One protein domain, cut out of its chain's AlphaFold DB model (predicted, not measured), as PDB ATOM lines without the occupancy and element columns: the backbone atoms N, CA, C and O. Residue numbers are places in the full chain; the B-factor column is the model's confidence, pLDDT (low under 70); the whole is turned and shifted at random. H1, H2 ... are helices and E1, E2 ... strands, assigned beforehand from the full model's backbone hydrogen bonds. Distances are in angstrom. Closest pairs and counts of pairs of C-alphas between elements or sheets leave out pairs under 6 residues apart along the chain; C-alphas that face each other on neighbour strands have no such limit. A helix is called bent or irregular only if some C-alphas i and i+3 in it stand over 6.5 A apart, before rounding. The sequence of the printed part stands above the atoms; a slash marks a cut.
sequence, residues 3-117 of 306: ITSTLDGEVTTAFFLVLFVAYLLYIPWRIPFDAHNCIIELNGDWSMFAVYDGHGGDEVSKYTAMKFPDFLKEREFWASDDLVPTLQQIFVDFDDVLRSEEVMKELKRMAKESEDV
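This is residues 3 to 117 of the 306 residues of the protein "PPM-type phosphatase domain-containing protein" of Teladorsagia circumcincta (UniProt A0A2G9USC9). A narrow, twisted four-stranded sheet has one helix, H1, packed along one face, while H2 and H3 make a corner off the sheet, with H3 packing on H1 through residues 107 to 111. The hairpin of E1 and E2 lengthens one end, where residues 6 to 11 stick out. The 115 printed residues run E1, E2, E3, E4, H1, H2, H3; the sheet, order E1 E2 E4 E3, is mixed, as is the class, helices and strands. The whole is loose, radius of gyration of the C-alphas 16.5 A, and elongated, 55 by 30 by 24 A.

E1, residues 3 to 7, starts at C-alpha 3 (-6.698, -32.694, -32.289). E2, 10 to 21, spans 33.3 A; E3, 35 to 43, bends by 76 degrees at residue 40; E4 is 46 to 52. H1, 59 to 74, is only just irregular, C-alphas 66 and 69 being 7.0 A apart. H2, 83 to 99, spans 24.3 A; H3, 101 to 115, ends at C-alpha 115 (-27.296, -14.869, -65.138).

E2 and E4 are parallel, N 19 and O 49 at 2.9 A. E4 and E3, a hairpin, are antiparallel, N 37 and O 50 at 2.8 A. E1 and E2, a hairpin, have no such pair within hydrogen-bond range. H1 is on the sheet, two layers, at a height over the sheet of 9.0 A. H1 touches H3, closest C-alphas Glu 59 and Ala 111, 5.5 A. H1 and H2 only just touch, with 3 pairs of C-alphas within 8 A, closest Leu 72 and Ile 90, 7.5 A. Every O i to N i+4 pair is within range in H2 and H3, 10 of 12 in H1.

C-alphas Gly 9 and Asp 116 are farthest apart, 54.9 A. The printed part has no cut; the link E2 to E3 is long. Residues 3 to 33, 56 and 114 to 117 have pLDDT under 70.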
ATOM      1  N   ILE A   3      -6.416 -31.274 -32.518       46.31
ATOM      2  CA  ILE A   3      -6.698 -32.694 -32.289       46.31
ATOM      3  C   ILE A   3      -5.377 -33.436 -32.434       46.31
ATOM      4  O   ILE A   3      -4.835 -33.569 -33.526       46.31
ATOM      5  N   THR A   4      -4.861 -33.923 -31.314       41.44
ATOM      6  CA  THR A   4      -3.690 -34.793 -31.282       41.44
ATOM      7  C   THR A   4      -4.144 -36.236 -31.482       41.44
ATOM      8  O   THR A   4      -4.863 -36.801 -30.657       41.44
ATOM      9  N   SER A   5      -3.741 -36.851 -32.594       44.94
ATOM     10  CA  SER A   5      -3.928 -38.286 -32.828       44.94
ATOM     11  C   SER A   5      -2.572 -38.966 -32.925       44.94
ATOM     12  O   SER A   5      -1.714 -38.544 -33.691       44.94
ATOM     13  N   THR A   6      -2.383 -40.025 -32.146       37.78
ATOM     14  CA  THR A   6      -1.178 -40.857 -32.176       37.78
ATOM     15  C   THR A   6      -1.438 -42.070 -33.062       37.78
ATOM     16  O   THR A   6      -2.132 -43.003 -32.661       37.78
ATOM     17  N   LEU A   7      -0.881 -42.059 -34.270       45.38
ATOM     18  CA  LEU A   7      -0.689 -43.251 -35.094       45.38
ATOM     19  C   LEU A   7       0.825 -43.437 -35.247       45.38
ATOM     20  O   LEU A   7       1.541 -42.507 -35.588       45.38
ATOM     21  N   ASP A   8       1.309 -44.622 -34.882       46.25
ATOM     22  CA  ASP A   8       2.700 -45.083 -35.035       46.25
ATOM     23  C   ASP A   8       3.800 -44.425 -34.175       46.25
ATOM     24  O   ASP A   8       4.981 -44.722 -34.341       46.25
ATOM     25  N   GLY A   9       3.438 -43.643 -33.155       51.69
ATOM     26  CA  GLY A   9       4.402 -43.111 -32.177       51.69
ATOM     27  C   GLY A   9       5.089 -41.812 -32.606       51.69
ATOM     28  O   GLY A   9       5.849 -41.247 -31.821       51.69
ATOM     29  N   GLU A  10       4.759 -41.295 -33.788       44.16
ATOM     30  CA  GLU A  10       4.909 -39.881 -34.117       44.16
ATOM     31  C   GLU A  10       3.663 -39.126 -33.642       44.16
ATOM     32  O   GLU A  10       2.521 -39.535 -33.867       44.16
ATOM     33  N   VAL A  11       3.877 -38.031 -32.914       45.88
ATOM     34  CA  VAL A  11       2.799 -37.107 -32.560       45.88
ATOM     35  C   VAL A  11       2.557 -36.239 -33.786       45.88
ATOM     36  O   VAL A  11       3.248 -35.245 -33.987       45.88
ATOM     37  N   THR A  12       1.608 -36.633 -34.629       43.09
ATOM     38  CA  THR A  12       1.139 -35.784 -35.725       43.09
ATOM     39  C   THR A  12       0.067 -34.857 -35.160       43.09
ATOM     40  O   THR A  12      -1.064 -35.270 -34.887       43.09
ATOM     41  N   THR A  13       0.435 -33.603 -34.903       47.81
ATOM     42  CA  THR A  13      -0.524 -32.573 -34.494       47.81
ATOM     43  C   THR A  13      -1.179 -32.017 -35.750       47.81
ATOM     44  O   THR A  13      -0.611 -31.166 -36.426       47.81
ATOM     45  N   ALA A  14      -2.367 -32.519 -36.082       48.22
ATOM     46  CA  ALA A  14      -3.152 -31.989 -37.187       48.22
ATOM     47  C   ALA A  14      -3.926 -30.754 -36.713       48.22
ATOM     48  O   ALA A  14      -4.749 -30.822 -35.787       48.22
ATOM     49  N   PHE A  15      -3.670 -29.612 -37.344       52.06
ATOM     50  CA  PHE A  15      -4.373 -28.376 -37.035       52.06
ATOM     51  C   PHE A  15      -5.552 -28.192 -37.987       52.06
ATOM     52  O   PHE A  15      -5.396 -28.027 -39.198       52.06
ATOM     53  N   PHE A  16      -6.756 -28.195 -37.414       47.75
ATOM     54  CA  PHE A  16      -7.993 -27.972 -38.153       47.75
ATOM     55  C   PHE A  16      -8.427 -26.514 -38.032       47.75
ATOM     56  O   PHE A  16      -8.809 -26.041 -36.946       47.75
ATOM     57  N   LEU A  17      -8.404 -25.820 -39.170       50.84
ATOM     58  CA  LEU A  17      -9.040 -24.525 -39.356       50.84
ATOM     59  C   LEU A  17     -10.471 -24.777 -39.847       50.84
ATOM     60  O   LEU A  17     -10.689 -25.098 -41.016       50.84
ATOM     61  N   VAL A  18     -11.440 -24.687 -38.935       50.06
ATOM     62  CA  VAL A  18     -12.866 -24.729 -39.281       50.06
ATOM     63  C   VAL A  18     -13.369 -23.301 -39.288       50.06
ATOM     64  O   VAL A  18     -13.405 -22.650 -38.242       50.06
ATOM     65  N   LEU A  19     -13.722 -22.814 -40.470       52.22
ATOM     66  CA  LEU A  19     -14.057 -21.421 -40.683       52.22
ATOM     67  C   LEU A  19     -15.506 -21.279 -41.133       52.22
ATOM     68  O   LEU A  19     -15.872 -21.630 -42.252       52.22
ATOM     69  N   PHE A  20     -16.334 -20.776 -40.222       42.66
ATOM     70  CA  PHE A  20     -17.708 -20.388 -40.507       42.66
ATOM     71  C   PHE A  20     -17.719 -18.891 -40.799       42.66
ATOM     72  O   PHE A  20     -17.703 -18.082 -39.872       42.66
ATOM     73  N   VAL A  21     -17.715 -18.520 -42.080       48.22
ATOM     74  CA  VAL A  21     -18.008 -17.140 -42.476       48.22
ATOM     75  C   VAL A  21     -19.518 -17.053 -42.648       48.22
ATOM     76  O   VAL A  21     -20.054 -17.416 -43.689       48.22
ATOM     77  N   ALA A  22     -20.200 -16.623 -41.591       39.94
ATOM     78  CA  ALA A  22     -21.621 -16.308 -41.623       39.94
ATOM     79  C   ALA A  22     -21.771 -14.799 -41.419       39.94
ATOM     80  O   ALA A  22     -21.595 -14.309 -40.302       39.94
ATOM     81  N   TYR A  23     -22.085 -14.058 -42.481       44.84
ATOM     82  CA  TYR A  23     -22.608 -12.703 -42.331       44.84
ATOM     83  C   TYR A  23     -24.133 -12.742 -42.444       44.84
ATOM     84  O   TYR A  23     -24.705 -13.212 -43.420       44.84
ATOM     85  N   LEU A  24     -24.773 -12.290 -41.364       45.81
ATOM     86  CA  LEU A  24     -26.209 -12.318 -41.109       45.81
ATOM     87  C   LEU A  24     -26.969 -11.341 -42.016       45.81
ATOM     88  O   LEU A  24     -26.778 -10.136 -41.880       45.81
ATOM     89  N   LEU A  25     -27.905 -11.846 -42.829       40.62
ATOM     90  CA  LEU A  25     -29.202 -11.208 -43.117       40.62
ATOM     91  C   LEU A  25     -30.101 -12.185 -43.891       40.62
ATOM     92  O   LEU A  25     -29.958 -12.386 -45.090       40.62
ATOM     93  N   TYR A  26     -31.050 -12.779 -43.168       49.16
ATOM     94  CA  TYR A  26     -32.077 -13.677 -43.690       49.16
ATOM     95  C   TYR A  26     -32.897 -13.008 -44.803       49.16
ATOM     96  O   TYR A  26     -33.670 -12.087 -44.528       49.16
ATOM     97  N   ILE A  27     -32.798 -13.526 -46.030       49.91
ATOM     98  CA  ILE A  27     -33.824 -13.366 -47.068       49.91
ATOM     99  C   ILE A  27     -34.125 -14.762 -47.656       49.91
ATOM    100  O   ILE A  27     -33.200 -15.476 -48.038       49.91
ATOM    101  N   PRO A  28     -35.396 -15.209 -47.653       54.88
ATOM    102  CA  PRO A  28     -35.755 -16.615 -47.819       54.88
ATOM    103  C   PRO A  28     -35.847 -17.093 -49.279       54.88
ATOM    104  O   PRO A  28     -36.272 -16.365 -50.167       54.88
ATOM    105  N   TRP A  29     -35.585 -18.396 -49.448       53.59
ATOM    106  CA  TRP A  29     -36.202 -19.304 -50.428       53.59
ATOM    107  C   TRP A  29     -36.100 -18.904 -51.911       53.59
ATOM    108  O   TRP A  29     -37.124 -18.727 -52.562       53.59
ATOM    109  N   ARG A  30     -34.887 -18.862 -52.480       53.94
ATOM    110  CA  ARG A  30     -34.571 -19.493 -53.782       53.94
ATOM    111  C   ARG A  30     -33.110 -19.272 -54.186       53.94
ATOM    112  O   ARG A  30     -32.626 -18.153 -54.149       53.94
ATOM    113  N   ILE A  31     -32.504 -20.371 -54.652       54.09
ATOM    114  CA  ILE A  31     -31.145 -20.538 -55.204       54.09
ATOM    115  C   ILE A  31     -30.059 -20.706 -54.111       54.09
ATOM    116  O   ILE A  31     -29.907 -19.838 -53.259       54.09
ATOM    117  N   PRO A  32     -29.329 -21.843 -54.070       56.25
ATOM    118  CA  PRO A  32     -28.210 -22.016 -53.151       56.25
ATOM    119  C   PRO A  32     -27.016 -21.195 -53.652       56.25
ATOM    120  O   PRO A  32     -26.411 -21.539 -54.664       56.25
ATOM    121  N   PHE A  33     -26.687 -20.125 -52.933       66.56
ATOM    122  CA  PHE A  33     -25.539 -19.259 -53.215       66.56
ATOM    123  C   PHE A  33     -24.307 -19.625 -52.360       66.56
ATOM    124  O   PHE A  33     -23.344 -18.861 -52.280       66.56
ATOM    125  N   ASP A  34     -24.327 -20.800 -51.719       75.25
ATOM    126  CA  ASP A  34     -23.270 -21.248 -50.814       75.25
ATOM    127  C   ASP A  34     -22.070 -21.818 -51.573       75.25
ATOM    128  O   ASP A  34     -22.203 -22.567 -52.546       75.25
ATOM    129  N   ALA A  35     -20.878 -21.546 -51.056       84.31
ATOM    130  CA  ALA A  35     -19.647 -22.203 -51.467       84.31
ATOM    131  C   ALA A  35     -18.976 -22.857 -50.257       84.31
ATOM    132  O   ALA A  35     -19.223 -22.494 -49.109       84.31
ATOM    133  N   HIS A  36     -18.109 -23.836 -50.490       88.56
ATOM    134  CA  HIS A  36     -17.376 -24.482 -49.409       88.56
ATOM    135  C   HIS A  36     -15.992 -24.926 -49.864       88.56
ATOM    136  O   HIS A  36     -15.757 -25.165 -51.046       88.56
ATOM    137  N   ASN A  37     -15.095 -25.069 -48.897       88.00
ATOM    138  CA  ASN A  37     -13.774 -25.649 -49.065       88.00
ATOM    139  C   ASN A  37     -13.621 -26.868 -48.160       88.00
ATOM    140  O   ASN A  37     -14.004 -26.843 -46.991       88.00
ATOM    141  N   CYS A  38     -13.037 -27.921 -48.721       91.75
ATOM    142  CA  CYS A  38     -12.692 -29.165 -48.045       91.75
ATOM    143  C   CYS A  38     -11.282 -29.556 -48.502       91.75
ATOM    144  O   CYS A  38     -11.103 -30.333 -49.438       91.75
ATOM    145  N   ILE A  39     -10.277 -28.918 -47.907       87.56
ATOM    146  CA  ILE A  39      -8.871 -29.053 -48.291       87.56
ATOM    147  C   ILE A  39      -8.166 -29.832 -47.187       87.56
ATOM    148  O   ILE A  39      -7.903 -29.305 -46.108       87.56
ATOM    149  N   ILE A  40      -7.870 -31.102 -47.465       88.06
ATOM    150  CA  ILE A  40      -7.204 -31.999 -46.511       88.06
ATOM    151  C   ILE A  40      -5.746 -31.565 -46.302       88.06
ATOM    152  O   ILE A  40      -5.288 -31.511 -45.170       88.06
ATOM    153  N   GLU A  41      -5.048 -31.189 -47.371       86.69
ATOM    154  CA  GLU A  41      -3.642 -30.776 -47.326       86.69
ATOM    155  C   GLU A  41      -3.520 -29.311 -47.758       86.69
ATOM    156  O   GLU A  41      -3.286 -28.991 -48.926       86.69
ATOM    157  N   LEU A  42      -3.738 -28.391 -46.817       83.38
ATOM    158  CA  LEU A  42      -3.508 -26.966 -47.049       83.38
ATOM    159  C   LEU A  42      -2.003 -26.673 -47.052       83.38
ATOM    160  O   LEU A  42      -1.508 -26.062 -47.998       83.38
ATOM    161  N   ASN A  43      -1.295 -27.120 -46.012       81.75
ATOM    162  CA  ASN A  43       0.160 -27.035 -45.909       81.75
ATOM    163  C   ASN A  43       0.691 -28.070 -44.905       81.75
ATOM    164  O   ASN A  43       0.560 -27.860 -43.701       81.75
ATOM    165  N   GLY A  44       1.277 -29.172 -45.389       83.75
ATOM    166  CA  GLY A  44       1.788 -30.252 -44.536       83.75
ATOM    167  C   GLY A  44       0.717 -30.771 -43.572       83.75
ATOM    168  O   GLY A  44      -0.234 -31.418 -43.998       83.75
ATOM    169  N   ASP A  45       0.842 -30.409 -42.296       84.50
ATOM    170  CA  ASP A  45      -0.035 -30.842 -41.196       84.50
ATOM    171  C   ASP A  45      -1.329 -30.014 -41.037       84.50
ATOM    172  O   ASP A  45      -2.096 -30.205 -40.087       84.50
ATOM    173  N   TRP A  46      -1.579 -29.063 -41.942       85.19
ATOM    174  CA  TRP A  46      -2.736 -28.170 -41.883       85.19
ATOM    175  C   TRP A  46      -3.831 -28.580 -42.859       85.19
ATOM    176  O   TRP A  46      -3.591 -28.690 -44.062       85.19
ATOM    177  N   SER A  47      -5.058 -28.684 -42.351       88.19
ATOM    178  CA  SER A  47      -6.273 -28.885 -43.146       88.19
ATOM    179  C   SER A  47      -7.224 -27.699 -42.990       88.19
ATOM    180  O   SER A  47      -7.354 -27.118 -41.908       88.19
ATOM    181  N   MET A  48      -7.939 -27.357 -44.061       86.31
ATOM    182  CA  MET A  48      -8.893 -26.250 -44.092       86.31
ATOM    183  C   MET A  48     -10.278 -26.723 -44.511       86.31
ATOM    184  O   MET A  48     -10.466 -27.297 -45.584       86.31
ATOM    185  N   PHE A  49     -11.263 -26.376 -43.689       89.12
ATOM    186  CA  PHE A  49     -12.673 -26.563 -43.988       89.12
ATOM    187  C   PHE A  49     -13.393 -25.235 -43.795       89.12
ATOM    188  O   PHE A  49     -13.300 -24.624 -42.728       89.12
ATOM    189  N   ALA A  50     -14.103 -24.778 -44.819       86.50
ATOM    190  CA  ALA A  50     -14.837 -23.522 -44.755       86.50
ATOM    191  C   ALA A  50     -16.178 -23.630 -45.467       86.50
ATOM    192  O   ALA A  50     -16.293 -24.335 -46.469       86.50
ATOM    193  N   VAL A  51     -17.173 -22.917 -44.953       86.69
ATOM    194  CA  VAL A  51     -18.473 -22.729 -45.603       86.69
ATOM    195  C   VAL A  51     -18.707 -21.229 -45.711       86.69
ATOM    196  O   VAL A  51     -18.502 -20.496 -44.740       86.69
ATOM    197  N   TYR A  52     -19.093 -20.796 -46.903       86.31
ATOM    198  CA  TYR A  52     -19.353 -19.414 -47.267       86.31
ATOM    199  C   TYR A  52     -20.820 -19.312 -47.661       86.31
ATOM    200  O   TYR A  52     -21.202 -19.825 -48.713       86.31
ATOM    201  N   ASP A  53     -21.621 -18.679 -46.810       82.75
ATOM    202  CA  ASP A  53     -23.031 -18.399 -47.081       82.75
ATOM    203  C   ASP A  53     -23.128 -17.099 -47.893       82.75
ATOM    204  O   ASP A  53     -22.741 -16.024 -47.422       82.75
ATOM    205  N   GLY A  54     -23.535 -17.219 -49.156       75.00
ATOM    206  CA  GLY A  54     -23.731 -16.084 -50.053       75.00
ATOM    207  C   GLY A  54     -25.153 -15.544 -49.920       75.00
ATOM    208  O   GLY A  54     -26.125 -16.273 -50.091       75.00
ATOM    209  N   HIS A  55     -25.312 -14.248 -49.660       71.62
ATOM    210  CA  HIS A  55     -26.626 -13.605 -49.632       71.62
ATOM    211  C   HIS A  55     -26.688 -12.493 -50.680       71.62
ATOM    212  O   HIS A  55     -25.914 -11.542 -50.629       71.62
ATOM    213  N   GLY A  56     -27.628 -12.605 -51.625       58.50
ATOM    214  CA  GLY A  56     -27.823 -11.612 -52.690       58.50
ATOM    215  C   GLY A  56     -26.905 -11.757 -53.913       58.50
ATOM    216  O   GLY A  56     -26.873 -10.837 -54.724       58.50
ATOM    217  N   GLY A  57     -26.194 -12.882 -54.043       72.19
ATOM    218  CA  GLY A  57     -25.284 -13.217 -55.148       72.19
ATOM    219  C   GLY A  57     -24.298 -14.323 -54.738       72.19
ATOM    220  O   GLY A  57     -23.921 -14.398 -53.566       72.19
ATOM    221  N   ASP A  58     -23.901 -15.212 -55.660       84.25
ATOM    222  CA  ASP A  58     -22.911 -16.279 -55.387       84.25
ATOM    223  C   ASP A  58     -21.483 -15.915 -55.806       84.25
ATOM    224  O   ASP A  58     -20.543 -16.677 -55.568       84.25
ATOM    225  N   GLU A  59     -21.278 -14.756 -56.425       87.88
ATOM    226  CA  GLU A  59     -19.984 -14.381 -56.974       87.88
ATOM    227  C   GLU A  59     -18.940 -14.220 -55.869       87.88
ATOM    228  O   GLU A  59     -17.821 -14.716 -56.005       87.88
ATOM    229  N   VAL A  60     -19.312 -13.603 -54.742       88.62
ATOM    230  CA  VAL A  60     -18.399 -13.384 -53.612       88.62
ATOM    231  C   VAL A  60     -18.108 -14.692 -52.885       88.62
ATOM    232  O   VAL A  60     -16.946 -14.964 -52.576       88.62
ATOM    233  N   SER A  61     -19.118 -15.531 -52.638       88.44
ATOM    234  CA  SER A  61     -18.927 -16.821 -51.961       88.44
ATOM    235  C   SER A  61     -18.058 -17.759 -52.805       88.44
ATOM    236  O   SER A  61     -17.081 -18.316 -52.295       88.44
ATOM    237  N   LYS A  62     -18.314 -17.858 -54.117       88.44
ATOM    238  CA  LYS A  62     -17.483 -18.622 -55.065       88.44
ATOM    239  C   LYS A  62     -16.069 -18.068 -55.166       88.44
ATOM    240  O   LYS A  62     -15.112 -18.839 -55.113       88.44
ATOM    241  N   TYR A  63     -15.912 -16.752 -55.306       90.38
ATOM    242  CA  TYR A  63     -14.591 -16.128 -55.384       90.38
ATOM    243  C   TYR A  63     -13.779 -16.393 -54.117       90.38
ATOM    244  O   TYR A  63     -12.614 -16.788 -54.195       90.38
ATOM    245  N   THR A  64     -14.416 -16.257 -52.954       90.81
ATOM    246  CA  THR A  64     -13.799 -16.550 -51.660       90.81
ATOM    247  C   THR A  64     -13.378 -18.012 -51.589       90.81
ATOM    248  O   THR A  64     -12.227 -18.291 -51.266       90.81
ATOM    249  N   ALA A  65     -14.238 -18.952 -51.983       90.31
ATOM    250  CA  ALA A  65     -13.870 -20.364 -51.999       90.31
ATOM    251  C   ALA A  65     -12.648 -20.649 -52.891       90.31
ATOM    252  O   ALA A  65     -11.772 -21.413 -52.493       90.31
ATOM    253  N   MET A  66     -12.539 -19.993 -54.048       91.62
ATOM    254  CA  MET A  66     -11.415 -20.187 -54.969       91.62
ATOM    255  C   MET A  66     -10.109 -19.532 -54.504       91.62
ATOM    256  O   MET A  66      -9.046 -20.113 -54.696       91.62
ATOM    257  N   LYS A  67     -10.158 -18.311 -53.958       92.50
ATOM    258  CA  LYS A  67      -8.961 -17.478 -53.729       92.50
ATOM    259  C   LYS A  67      -8.487 -17.435 -52.288       92.50
ATOM    260  O   LYS A  67      -7.298 -17.248 -52.046       92.50
ATOM    261  N   PHE A  68      -9.387 -17.629 -51.334       91.44
ATOM    262  CA  PHE A  68      -9.049 -17.546 -49.921       91.44
ATOM    263  C   PHE A  68      -8.022 -18.601 -49.462       91.44
ATOM    264  O   PHE A  68      -7.113 -18.235 -48.718       91.44
ATOM    265  N   PRO A  69      -8.066 -19.874 -49.916       90.94
ATOM    266  CA  PRO A  69      -7.038 -20.852 -49.553       90.94
ATOM    267  C   PRO A  69      -5.637 -20.446 -50.010       90.94
ATOM    268  O   PRO A  69      -4.681 -20.602 -49.257       90.94
ATOM    269  N   ASP A  70      -5.510 -19.908 -51.223       92.31
ATOM    270  CA  ASP A  70      -4.227 -19.443 -51.751       92.31
ATOM    271  C   ASP A  70      -3.737 -18.202 -50.995       92.31
ATOM    272  O   ASP A  70      -2.553 -18.101 -50.680       92.31
ATOM    273  N   PHE A  71      -4.652 -17.307 -50.614       91.62
ATOM    274  CA  PHE A  71      -4.342 -16.129 -49.803       91.62
ATOM    275  C   PHE A  71      -3.804 -16.499 -48.413       91.62
ATOM    276  O   PHE A  71      -2.822 -15.922 -47.944       91.62
ATOM    277  N   LEU A  72      -4.399 -17.511 -47.772       90.38
ATOM    278  CA  LEU A  72      -3.882 -18.068 -46.521       90.38
ATOM    279  C   LEU A  72      -2.465 -18.621 -46.694       90.38
ATOM    280  O   LEU A  72      -1.635 -18.454 -45.798       90.38
ATOM    281  N   LYS A  73      -2.177 -19.255 -47.838       90.06
ATOM    282  CA  LYS A  73      -0.842 -19.790 -48.117       90.06
ATOM    283  C   LYS A  73       0.196 -18.699 -48.330       90.06
ATOM    284  O   LYS A  73       1.295 -18.806 -47.802       90.06
ATOM    285  N   GLU A  74      -0.156 -17.647 -49.061       90.94
ATOM    286  CA  GLU A  74       0.731 -16.508 -49.317       90.94
ATOM    287  C   GLU A  74       1.111 -15.763 -48.031       90.94
ATOM    288  O   GLU A  74       2.232 -15.279 -47.895       90.94
ATOM    289  N   ARG A  75       0.184 -15.677 -47.072       88.12
ATOM    290  CA  ARG A  75       0.415 -15.033 -45.773       88.12
ATOM    291  C   ARG A  75       1.111 -15.929 -44.751       88.12
ATOM    292  O   ARG A  75       1.360 -15.459 -43.646       88.12
ATOM    293  N   GLU A  76       1.397 -17.187 -45.100       88.19
ATOM    294  CA  GLU A  76       2.032 -18.182 -44.227       88.19
ATOM    295  C   GLU A  76       1.440 -18.176 -42.805       88.19
ATOM    296  O   GLU A  76       2.168 -18.171 -41.817       88.19
ATOM    297  N   PHE A  77       0.106 -18.143 -42.673       82.88
ATOM    298  CA  PHE A  77      -0.549 -17.874 -41.378       82.88
ATOM    299  C   PHE A  77      -0.136 -18.853 -40.262       82.88
ATOM    300  O   PHE A  77      -0.129 -18.499 -39.084       82.88
ATOM    301  N   TRP A  78       0.235 -20.075 -40.647       83.50
ATOM    302  CA  TRP A  78       0.753 -21.135 -39.781       83.50
ATOM    303  C   TRP A  78       2.113 -20.820 -39.145       83.50
ATOM    304  O   TRP A  78       2.479 -21.469 -38.174       83.50
ATOM    305  N   ALA A  79       2.878 -19.871 -39.690       86.31
ATOM    306  CA  ALA A  79       4.173 -19.453 -39.156       86.31
ATOM    307  C   ALA A  79       4.042 -18.435 -38.010       86.31
ATOM    308  O   ALA A  79       5.040 -18.098 -37.379       86.31
ATOM    309  N   SER A  80       2.833 -17.925 -37.751       83.06
ATOM    310  CA  SER A  80       2.590 -16.983 -36.660       83.06
ATOM    311  C   SER A  80       2.409 -17.697 -35.318       83.06
ATOM    312  O   SER A  80       1.673 -18.679 -35.225       83.06
ATOM    313  N   ASP A  81       3.042 -17.165 -34.269       84.50
ATOM    314  CA  ASP A  81       2.891 -17.670 -32.897       84.50
ATOM    315  C   ASP A  81       1.461 -17.441 -32.362       84.50
ATOM    316  O   ASP A  81       0.929 -18.255 -31.607       84.50
ATOM    317  N   ASP A  82       0.809 -16.360 -32.814       87.00
ATOM    318  CA  ASP A  82      -0.552 -15.976 -32.439       87.00
ATOM    319  C   ASP A  82      -1.532 -16.131 -33.615       87.00
ATOM    320  O   ASP A  82      -1.846 -15.187 -34.346       87.00
ATOM    321  N   LEU A  83      -2.079 -17.337 -33.775       85.62
ATOM    322  CA  LEU A  83      -2.972 -17.680 -34.891       85.62
ATOM    323  C   LEU A  83      -4.273 -16.865 -34.926       85.62
ATOM    324  O   LEU A  83      -4.750 -16.518 -36.001       85.62
ATOM    325  N   VAL A  84      -4.882 -16.585 -33.770       86.69
ATOM    326  CA  VAL A  84      -6.195 -15.915 -33.693       86.69
ATOM    327  C   VAL A  84      -6.152 -14.482 -34.243       86.69
ATOM    328  O   VAL A  84      -6.925 -14.199 -35.161       86.69
ATOM    329  N   PRO A  85      -5.285 -13.576 -33.745       88.81
ATOM    330  CA  PRO A  85      -5.211 -12.216 -34.275       88.81
ATOM    331  C   PRO A  85      -4.670 -12.182 -35.706       88.81
ATOM    332  O   PRO A  85      -5.174 -11.406 -36.515       88.81
ATOM    333  N   THR A  86      -3.721 -13.056 -36.061       88.56
ATOM    334  CA  THR A  86      -3.238 -13.176 -37.446       88.56
ATOM    335  C   THR A  86      -4.371 -13.543 -38.396       88.56
ATOM    336  O   THR A  86      -4.549 -12.906 -39.429       88.56
ATOM    337  N   LEU A  87      -5.188 -14.533 -38.035       88.81
ATOM    338  CA  LEU A  87      -6.312 -14.952 -38.859       88.81
ATOM    339  C   LEU A  87      -7.367 -13.846 -38.975       88.81
ATOM    340  O   LEU A  87      -7.865 -13.611 -40.071       88.81
ATOM    341  N   GLN A  88      -7.678 -13.139 -37.884       89.31
ATOM    342  CA  GLN A  88      -8.572 -11.973 -37.922       89.31
ATOM    343  C   GLN A  88      -8.056 -10.901 -38.884       89.31
ATOM    344  O   GLN A  88      -8.827 -10.402 -39.701       89.31
ATOM    345  N   GLN A  89      -6.759 -10.594 -38.830       88.88
ATOM    346  CA  GLN A  89      -6.143  -9.636 -39.741       88.88
ATOM    347  C   GLN A  89      -6.219 -10.114 -41.194       88.88
ATOM    348  O   GLN A  89      -6.566  -9.329 -42.067       88.88
ATOM    349  N   ILE A  90      -5.998 -11.405 -41.457       90.88
ATOM    350  CA  ILE A  90      -6.138 -11.984 -42.801       90.88
ATOM    351  C   ILE A  90      -7.567 -11.811 -43.337       90.88
ATOM    352  O   ILE A  90      -7.725 -11.522 -44.520       90.88
ATOM    353  N   PHE A  91      -8.609 -11.926 -42.506       89.88
ATOM    354  CA  PHE A  91      -9.978 -11.628 -42.956       89.88
ATOM    355  C   PHE A  91     -10.166 -10.174 -43.359       89.88
ATOM    356  O   PHE A  91     -10.808  -9.917 -44.374       89.88
ATOM    357  N   VAL A  92      -9.613  -9.243 -42.582       90.81
ATOM    358  CA  VAL A  92      -9.676  -7.810 -42.896       90.81
ATOM    359  C   VAL A  92      -8.914  -7.517 -44.189       90.81
ATOM    360  O   VAL A  92      -9.465  -6.905 -45.099       90.81
ATOM    361  N   ASP A  93      -7.694  -8.036 -44.321       92.12
ATOM    362  CA  ASP A  93      -6.875  -7.868 -45.522       92.12
ATOM    363  C   ASP A  93      -7.556  -8.472 -46.760       92.12
ATOM    364  O   ASP A  93      -7.515  -7.898 -47.848       92.12
ATOM    365  N   PHE A  94      -8.187  -9.639 -46.615       91.81
ATOM    366  CA  PHE A  94      -8.907 -10.282 -47.710       91.81
ATOM    367  C   PHE A  94     -10.153  -9.485 -48.113       91.81
ATOM    368  O   PHE A  94     -10.450  -9.372 -49.300       91.81
ATOM    369  N   ASP A  95     -10.857  -8.887 -47.154       89.88
ATOM    370  CA  ASP A  95     -11.985  -7.990 -47.418       89.88
ATOM    371  C   ASP A  95     -11.536  -6.731 -48.188       89.88
ATOM    372  O   ASP A  95     -12.195  -6.304 -49.139       89.88
ATOM    373  N   ASP A  96     -10.354  -6.192 -47.886       90.94
ATOM    374  CA  ASP A  96      -9.752  -5.110 -48.676       90.94
ATOM    375  C   ASP A  96      -9.392  -5.555 -50.103       90.94
ATOM    376  O   ASP A  96      -9.606  -4.808 -51.065       90.94
ATOM    377  N   VAL A  97      -8.925  -6.796 -50.280       90.38
ATOM    378  CA  VAL A  97      -8.713  -7.394 -51.611       90.38
ATOM    379  C   VAL A  97     -10.031  -7.508 -52.378       90.38
ATOM    380  O   VAL A  97     -10.070  -7.153 -53.558       90.38
ATOM    381  N   LEU A  98     -11.125  -7.923 -51.733       88.75
ATOM    382  CA  LEU A  98     -12.455  -7.987 -52.358       88.75
ATOM    383  C   LEU A  98     -12.955  -6.606 -52.813       88.75
ATOM    384  O   LEU A  98     -13.619  -6.502 -53.846       88.75
ATOM    385  N   ARG A  99     -12.601  -5.539 -52.085       87.56
ATOM    386  CA  ARG A  99     -12.930  -4.145 -52.440       87.56
ATOM    387  C   ARG A  99     -12.046  -3.550 -53.533       87.56
ATOM    388  O   ARG A  99     -12.361  -2.471 -54.040       87.56
ATOM    389  N   SER A 100     -10.960  -4.217 -53.912       91.81
ATOM    390  CA  SER A 100     -10.088  -3.739 -54.983       91.81
ATOM    391  C   SER A 100     -10.825  -3.693 -56.327       91.81
ATOM    392  O   SER A 100     -11.688  -4.519 -56.632       91.81
ATOM    393  N   GLU A 101     -10.482  -2.720 -57.174       92.00
ATOM    394  CA  GLU A 101     -11.154  -2.551 -58.468       92.00
ATOM    395  C   GLU A 101     -10.988  -3.760 -59.397       92.00
ATOM    396  O   GLU A 101     -11.860  -4.031 -60.224       92.00
ATOM    397  N   GLU A 102      -9.862  -4.466 -59.293       92.81
ATOM    398  CA  GLU A 102      -9.564  -5.651 -60.098       92.81
ATOM    399  C   GLU A 102     -10.490  -6.805 -59.727       92.81
ATOM    400  O   GLU A 102     -11.137  -7.389 -60.601       92.81
ATOM    401  N   VAL A 103     -10.627  -7.072 -58.429       91.12
ATOM    402  CA  VAL A 103     -11.509  -8.125 -57.924       91.12
ATOM    403  C   VAL A 103     -12.967  -7.754 -58.141       91.12
ATOM    404  O   VAL A 103     -13.729  -8.580 -58.628       91.12
ATOM    405  N   MET A 104     -13.361  -6.496 -57.929       87.94
ATOM    406  CA  MET A 104     -14.725  -6.053 -58.233       87.94
ATOM    407  C   MET A 104     -15.103  -6.212 -59.712       87.94
ATOM    408  O   MET A 104     -16.265  -6.482 -60.020       87.94
ATOM    409  N   LYS A 105     -14.162  -6.048 -60.651       91.69
ATOM    410  CA  LYS A 105     -14.413  -6.329 -62.078       91.69
ATOM    411  C   LYS A 105     -14.623  -7.820 -62.323       91.69
ATOM    412  O   LYS A 105     -15.522  -8.182 -63.079       91.69
ATOM    413  N   GLU A 106     -13.824  -8.661 -61.678       91.19
ATOM    414  CA  GLU A 106     -13.939 -10.114 -61.780       91.19
ATOM    415  C   GLU A 106     -15.250 -10.629 -61.174       91.19
ATOM    416  O   GLU A 106     -15.965 -11.389 -61.820       91.19
ATOM    417  N   LEU A 107     -15.631 -10.135 -59.995       88.50
ATOM    418  CA  LEU A 107     -16.905 -10.453 -59.347       88.50
ATOM    419  C   LEU A 107     -18.093 -10.076 -60.240       88.50
ATOM    420  O   LEU A 107     -18.980 -10.891 -60.469       88.50
ATOM    421  N   LYS A 108     -18.072  -8.882 -60.850       87.88
ATOM    422  CA  LYS A 108     -19.103  -8.463 -61.819       87.88
ATOM    423  C   LYS A 108     -19.165  -9.368 -63.049       87.88
ATOM    424  O   LYS A 108     -20.247  -9.599 -63.584       87.88
ATOM    425  N   ARG A 109     -18.016  -9.861 -63.524       89.06
ATOM    426  CA  ARG A 109     -17.949 -10.813 -64.641       89.06
ATOM    427  C   ARG A 109     -18.581 -12.150 -64.251       89.06
ATOM    428  O   ARG A 109     -19.372 -12.675 -65.025       89.06
ATOM    429  N   MET A 110     -18.252 -12.662 -63.065       85.81
ATOM    430  CA  MET A 110     -18.809 -13.906 -62.530       85.81
ATOM    431  C   MET A 110     -20.324 -13.812 -62.315       85.81
ATOM    432  O   MET A 110     -21.039 -14.728 -62.707       85.81
ATOM    433  N   ALA A 111     -20.810 -12.688 -61.780       83.19
ATOM    434  CA  ALA A 111     -22.241 -12.441 -61.607       83.19
ATOM    435  C   ALA A 111     -22.984 -12.486 -62.953       83.19
ATOM    436  O   ALA A 111     -23.983 -13.183 -63.096       83.19
ATOM    437  N   LYS A 112     -22.443 -11.832 -63.989       82.25
ATOM    438  CA  LYS A 112     -23.052 -11.848 -65.326       82.25
ATOM    439  C   LYS A 112     -23.086 -13.248 -65.954       82.25
ATOM    440  O   LYS A 112     -24.083 -13.624 -66.555       82.25
ATOM    441  N   GLU A 113     -22.013 -14.019 -65.800       75.31
ATOM    442  CA  GLU A 113     -21.934 -15.395 -66.311       75.31
ATOM    443  C   GLU A 113     -22.951 -16.327 -65.629       75.31
ATOM    444  O   GLU A 113     -23.460 -17.250 -66.262       75.31
ATOM    445  N   SER A 114     -23.281 -16.070 -64.359       65.38
ATOM    446  CA  SER A 114     -24.313 -16.825 -63.642       65.38
ATOM    447  C   SER A 114     -25.749 -16.476 -64.054       65.38
ATOM    448  O   SER A 114     -26.620 -17.334 -63.936       65.38
ATOM    449  N   GLU A 115     -25.990 -15.275 -64.590       61.41
ATOM    450  CA  GLU A 115     -27.296 -14.869 -65.138       61.41
ATOM    451  C   GLU A 115     -27.515 -15.329 -66.592       61.41
ATOM    452  O   GLU A 115     -28.651 -15.418 -67.039       61.41
ATOM    453  N   ASP A 116     -26.450 -15.676 -67.327       55.16
ATOM    454  CA  ASP A 116     -26.521 -16.168 -68.715       55.16
ATOM    455  C   ASP A 116     -26.933 -17.658 -68.820       55.16
ATOM    456  O   ASP A 116     -26.946 -18.238 -69.914       55.16
ATOM    457  N   VAL A 117     -27.296 -18.311 -67.707       54.50
ATOM    458  CA  VAL A 117     -28.076 -19.553 -67.788       54.50
ATOM    459  C   VAL A 117     -29.412 -19.139 -68.393       54.50
ATOM    460  O   VAL A 117     -30.091 -18.332 -67.763       54.50
TER     461      VAL A 117